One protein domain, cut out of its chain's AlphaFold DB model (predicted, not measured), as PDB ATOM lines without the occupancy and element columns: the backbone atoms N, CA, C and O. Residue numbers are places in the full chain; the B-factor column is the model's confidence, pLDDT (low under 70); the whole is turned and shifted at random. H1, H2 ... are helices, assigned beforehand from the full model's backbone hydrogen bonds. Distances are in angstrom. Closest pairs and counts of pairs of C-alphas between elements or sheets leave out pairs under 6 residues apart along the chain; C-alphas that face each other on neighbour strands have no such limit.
ATOM      1  N   SER A  13     119.036 149.513 176.126       95.25
ATOM      2  CA  SER A  13     119.711 148.874 174.992       95.25
ATOM      3  C   SER A  13     119.848 147.354 175.170       95.25
ATOM      4  O   SER A  13     119.645 146.589 174.226       95.25
ATOM      5  N   THR A  14     120.128 146.895 176.389       94.19
ATOM      6  CA  THR A  14     120.204 145.475 176.756       94.19
ATOM      7  C   THR A  14     118.826 144.811 176.751       94.19
ATOM      8  O   THR A  14     118.705 143.673 176.297       94.19
ATOM      9  N   LEU A  15     117.778 145.520 177.175       93.75
ATOM     10  CA  LEU A  15     116.395 145.040 177.124       93.75
ATOM     11  C   LEU A  15     115.931 144.781 175.684       93.75
ATOM     12  O   LEU A  15     115.473 143.683 175.379       93.75
ATOM     13  N   VAL A  16     116.103 145.754 174.784       95.31
ATOM     14  CA  VAL A  16     115.735 145.621 173.359       95.31
ATOM     15  C   VAL A  16     116.450 144.430 172.726       95.31
ATOM     16  O   VAL A  16     115.836 143.607 172.048       95.31
ATOM     17  N   THR A  17     117.745 144.299 173.021       94.00
ATOM     18  CA  THR A  17     118.565 143.185 172.539       94.00
ATOM     19  C   THR A  17     117.997 141.829 172.985       94.00
ATOM     20  O   THR A  17     117.853 140.918 172.169       94.00
ATOM     21  N   LYS A  18     117.610 141.681 174.260       93.88
ATOM     22  CA  LYS A  18     117.021 140.439 174.797       93.88
ATOM     23  C   LYS A  18     115.618 140.160 174.246       93.88
ATOM     24  O   LYS A  18     115.311 139.008 173.949       93.88
ATOM     25  N   THR A  19     114.795 141.187 174.062       91.44
ATOM     26  CA  THR A  19     113.438 141.056 173.509       91.44
ATOM     27  C   THR A  19     113.461 140.583 172.058       91.44
ATOM     28  O   THR A  19     112.751 139.641 171.715       91.44
ATOM     29  N   ASN A  20     114.346 141.137 171.229       89.44
ATOM     30  CA  ASN A  20     114.524 140.678 169.849       89.44
ATOM     31  C   ASN A  20     115.041 139.236 169.795       89.44
ATOM     32  O   ASN A  20     114.586 138.445 168.976       89.44
ATOM     33  N   THR A  21     115.939 138.878 170.718       86.56
ATOM     34  CA  THR A  21     116.469 137.510 170.844       86.56
ATOM     35  C   THR A  21     115.376 136.499 171.214       86.56
ATOM     36  O   THR A  21     115.382 135.363 170.752       86.56
ATOM     37  N   ILE A  22     114.418 136.878 172.060       86.56
ATOM     38  CA  ILE A  22     113.252 136.041 172.375       86.56
ATOM     39  C   ILE A  22     112.326 135.953 171.158       86.56
ATOM     40  O   ILE A  22     111.905 134.858 170.791       86.56
ATOM     41  N   SER A  23     112.070 137.086 170.504       85.69
ATOM     42  CA  SER A  23     111.207 137.166 169.327       85.69
ATOM     43  C   SER A  23     111.718 136.316 168.166       85.69
ATOM     44  O   SER A  23     110.917 135.723 167.464       85.69
ATOM     45  N   SER A  24     113.035 136.205 167.976       80.38
ATOM     46  CA  SER A  24     113.610 135.373 166.914       80.38
ATOM     47  C   SER A  24     113.559 133.877 167.222       80.38
ATOM     48  O   SER A  24     113.402 133.076 166.312       80.38
ATOM     49  N   HIS A  25     113.695 133.465 168.486       80.12
ATOM     50  CA  HIS A  25     113.588 132.048 168.870       80.12
ATOM     51  C   HIS A  25     112.149 131.537 168.849       80.12
ATOM     52  O   HIS A  25     111.904 130.360 168.588       80.12
ATOM     53  N   ILE A  26     111.213 132.431 169.144       78.81
ATOM     54  CA  ILE A  26     109.779 132.204 168.991       78.81
ATOM     55  C   ILE A  26     109.355 132.442 167.535       78.81
ATOM     56  O   ILE A  26     108.214 132.150 167.213       78.81
ATOM     57  N   GLY A  27     110.275 132.900 166.671       79.19
ATOM     58  CA  GLY A  27     110.054 133.234 165.267       79.19
ATOM     59  C   GLY A  27     108.860 134.155 165.032       79.19
ATOM     60  O   GLY A  27     108.264 134.707 165.959       79.19
ATOM     61  N   ASP A  28     108.504 134.337 163.766       74.38
ATOM     62  CA  ASP A  28     107.196 134.890 163.427       74.38
ATOM     63  C   ASP A  28     106.199 133.743 163.350       74.38
ATOM     64  O   ASP A  28     106.098 133.080 162.331       74.38
ATOM     65  N   ILE A  29     105.456 133.534 164.433       68.12
ATOM     66  CA  ILE A  29     104.433 132.489 164.608       68.12
ATOM     67  C   ILE A  29     103.491 132.261 163.406       68.12
ATOM     68  O   ILE A  29     102.836 131.218 163.342       68.12
ATOM     69  N   THR A  30     103.374 133.208 162.468       62.78
ATOM     70  CA  THR A  30     102.334 133.208 161.437       62.78
ATOM     71  C   THR A  30     102.683 132.534 160.120       62.78
ATOM     72  O   THR A  30     101.807 131.868 159.573       62.78
ATOM     73  N   GLN A  31     103.906 132.609 159.595       63.31
ATOM     74  CA  GLN A  31     104.268 131.761 158.447       63.31
ATOM     75  C   GLN A  31     104.805 130.387 158.932       63.31
ATOM     76  O   GLN A  31     105.266 129.544 158.157       63.31
ATOM     77  N   LEU A  32     104.744 130.135 160.237       70.31
ATOM     78  CA  LEU A  32     105.467 129.051 160.839       70.31
ATOM     79  C   LEU A  32     104.997 127.690 160.406       70.31
ATOM     80  O   LEU A  32     103.813 127.479 160.147       70.31
ATOM     81  N   ASN A  33     105.944 126.778 160.236       64.38
ATOM     82  CA  ASN A  33     105.641 125.623 159.432       64.38
ATOM     83  C   ASN A  33     106.367 124.345 159.817       64.38
ATOM     84  O   ASN A  33     107.477 124.331 160.341       64.38
ATOM     85  N   THR A  34     105.706 123.252 159.448       61.03
ATOM     86  CA  THR A  34     106.263 121.902 159.360       61.03
ATOM     87  C   THR A  34     106.766 121.589 157.938       61.03
ATOM     88  O   THR A  34     107.575 120.673 157.762       61.03
ATOM     89  N   THR A  35     106.270 122.353 156.943       63.16
ATOM     90  CA  THR A  35     106.573 122.329 155.495       63.16
ATOM     91  C   THR A  35     106.156 123.648 154.767       63.16
ATOM     92  O   THR A  35     105.382 123.602 153.817       63.16
ATOM     93  N   GLY A  36     106.584 124.844 155.190       58.59
ATOM     94  CA  GLY A  36     105.999 126.176 154.845       58.59
ATOM     95  C   GLY A  36     106.924 127.401 155.105       58.59
ATOM     96  O   GLY A  36     108.130 127.231 154.980       58.59
ATOM     97  N   ALA A  37     106.418 128.613 155.437       60.22
ATOM     98  CA  ALA A  37     107.093 129.904 155.127       60.22
ATOM     99  C   ALA A  37     107.682 130.850 156.248       60.22
ATOM    100  O   ALA A  37     108.362 131.784 155.854       60.22
ATOM    101  N   ASP A  38     107.546 130.639 157.579       58.69
ATOM    102  CA  ASP A  38     108.174 131.400 158.723       58.69
ATOM    103  C   ASP A  38     108.809 130.422 159.714       58.69
ATOM    104  O   ASP A  38     108.631 129.205 159.665       58.69
ATOM    105  N   SER A  39     109.563 130.997 160.644       59.19
ATOM    106  CA  SER A  39     110.814 130.497 161.170       59.19
ATOM    107  C   SER A  39     110.792 130.346 162.701       59.19
ATOM    108  O   SER A  39     111.547 131.039 163.380       59.19
ATOM    109  N   ASP A  40     109.946 129.477 163.273       66.56
ATOM    110  CA  ASP A  40     109.880 129.223 164.731       66.56
ATOM    111  C   ASP A  40     110.099 127.769 165.060       66.56
ATOM    112  O   ASP A  40     109.942 126.831 164.275       66.56
ATOM    113  N   ILE A  41     110.593 127.612 166.267       75.44
ATOM    114  CA  ILE A  41     111.253 126.400 166.678       75.44
ATOM    115  C   ILE A  41     110.259 125.370 167.189       75.44
ATOM    116  O   ILE A  41     110.535 124.174 167.139       75.44
ATOM    117  N   VAL A  42     109.092 125.786 167.660       76.31
ATOM    118  CA  VAL A  42     108.173 124.870 168.329       76.31
ATOM    119  C   VAL A  42     107.424 124.034 167.303       76.31
ATOM    120  O   VAL A  42     107.307 122.816 167.466       76.31
ATOM    121  N   GLN A  43     106.965 124.644 166.211       71.50
ATOM    122  CA  GLN A  43     106.265 123.862 165.192       71.50
ATOM    123  C   GLN A  43     107.217 123.001 164.364       71.50
ATOM    124  O   GLN A  43     106.855 121.877 164.016       71.50
ATOM    125  N   ALA A  44     108.449 123.456 164.132       70.19
ATOM    126  CA  ALA A  44     109.478 122.620 163.522       70.19
ATOM    127  C   ALA A  44     109.751 121.359 164.366       70.19
ATOM    128  O   ALA A  44     109.872 120.255 163.833       70.19
ATOM    129  N   ILE A  45     109.771 121.486 165.697       78.62
ATOM    130  CA  ILE A  45     109.995 120.354 166.609       78.62
ATOM    131  C   ILE A  45     108.836 119.356 166.573       78.62
ATOM    132  O   ILE A  45     109.056 118.147 166.481       78.62
ATOM    133  N   ASN A  46     107.595 119.831 166.596       68.19
ATOM    134  CA  ASN A  46     106.436 118.942 166.577       68.19
ATOM    135  C   ASN A  46     106.265 118.246 165.220       68.19
ATOM    136  O   ASN A  46     105.894 117.071 165.181       68.19
ATOM    137  N   ALA A  47     106.621 118.923 164.122       78.12
ATOM    138  CA  ALA A  47     106.716 118.313 162.797       78.12
ATOM    139  C   ALA A  47     107.651 117.100 162.789       78.12
ATOM    140  O   ALA A  47     107.309 116.032 162.283       78.12
ATOM    141  N   ILE A  48     108.845 117.280 163.356       76.00
ATOM    142  CA  ILE A  48     109.894 116.262 163.420       76.00
ATOM    143  C   ILE A  48     109.467 115.109 164.327       76.00
ATOM    144  O   ILE A  48     109.665 113.955 163.960       76.00
ATOM    145  N   ASN A  49     108.819 115.398 165.458       79.88
ATOM    146  CA  ASN A  49     108.312 114.366 166.359       79.88
ATOM    147  C   ASN A  49     107.281 113.458 165.664       79.88
ATOM    148  O   ASN A  49     107.353 112.238 165.760       79.88
ATOM    149  N   VAL A  50     106.361 114.036 164.889       74.88
ATOM    150  CA  VAL A  50     105.381 113.266 164.105       74.88
ATOM    151  C   VAL A  50     106.058 112.448 163.001       74.88
ATOM    152  O   VAL A  50     105.727 111.278 162.820       74.88
ATOM    153  N   LYS A  51     107.040 113.012 162.285       74.38
ATOM    154  CA  LYS A  51     107.789 112.267 161.253       74.38
ATOM    155  C   LYS A  51     108.609 111.110 161.836       74.38
ATOM    156  O   LYS A  51     108.643 110.039 161.237       74.38
ATOM    157  N   ALA A  52     109.218 111.305 163.004       73.19
ATOM    158  CA  ALA A  52     109.950 110.263 163.719       73.19
ATOM    159  C   ALA A  52     109.020 109.131 164.186       73.19
ATOM    160  O   ALA A  52     109.354 107.963 164.017       73.19
ATOM    161  N   ASN A  53     107.825 109.465 164.682       68.88
ATOM    162  CA  ASN A  53     106.841 108.472 165.122       68.88
ATOM    163  C   ASN A  53     106.166 107.728 163.954       68.88
ATOM    164  O   ASN A  53     105.834 106.559 164.091       68.88
ATOM    165  N   ASN A  54     106.026 108.347 162.777       67.56
ATOM    166  CA  ASN A  54     105.567 107.652 161.561       67.56
ATOM    167  C   ASN A  54     106.629 106.711 160.955       67.56
ATOM    168  O   ASN A  54     106.330 105.961 160.030       67.56
ATOM    169  N   THR A  55     107.863 106.750 161.466       67.56
ATOM    170  CA  THR A  55     108.925 105.767 161.192       67.56
ATOM    171  C   THR A  55     109.173 104.910 162.436       67.56
ATOM    172  O   THR A  55     110.285 104.429 162.656       67.56
ATOM    173  N   ASP A  56     108.173 104.756 163.308       75.25
ATOM    174  CA  ASP A  56     108.330 103.844 164.428       75.25
ATOM    175  C   ASP A  56     108.405 102.395 163.929       75.25
ATOM    176  O   ASP A  56     107.967 102.025 162.829       75.25
ATOM    177  N   SER A  57     109.010 101.550 164.753       82.00
ATOM    178  CA  SER A  57     109.166 100.140 164.427       82.00
ATOM    179  C   SER A  57     107.821  99.432 164.272       82.00
ATOM    180  O   SER A  57     107.761  98.467 163.520       82.00
TER     181      SER A  57
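What this domain is: This is residues 13 to 57 of the 144 residues of an uncharacterized protein of Actinobacteria bacterium (UniProt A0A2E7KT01). Two helices, H1 and H2, follow each other end to end along a rod, running the same way, and the long link between them swings out to one side as a wide loop before it returns to the start of H2. Residues 13 to 22 of H1 stick out at one end of the rod and residues 52 to 57 at the other. The printed part has 45 residues with two named helices, H1 then H2, and no named strand; its class is all helix. It is only just loose, close to extended, with a radius of gyration of the C-alphas of 14.0 A, and its C-alphas span 51 by 19 by 8 A.

Where its parts are: H1 takes residues 13 to 25, from C-alpha 13 at (119.711, 148.874, 174.992) to C-alpha 25 at (113.588, 132.048, 168.870), 18.9 A from first to last C-alpha. Residues 26 to 40 hold no named element. H2 takes residues 41 to 53, 18.5 A from first to last C-alpha, and ends with C-alpha 53 at (106.841, 108.472, 165.122).

How they stand to each other: H1 and H2 are close but not clearly touching, with 1 pair of C-alphas within 8 A. The closest C-alphas of the two are those of His 25 and Ile 41, 6.5 A apart. Their centres are 25.3 A apart. Their lines stand at a shallow tilt of 25 degrees, and they run the same way. In H1 and H2 every O i to N i+4 pair is within hydrogen-bond range.

The domain as a whole: The C-alphas of Ser 13 and Ser 57, the two farthest apart, are 51.0 A from each other. The printed part has no cut. The link from H1 to H2, 15 residues, is long. The mean pLDDT of the printed part is 75.8, and it is under 70 at residues 29 to 31, 33 to 40, 46 and 53 to 55.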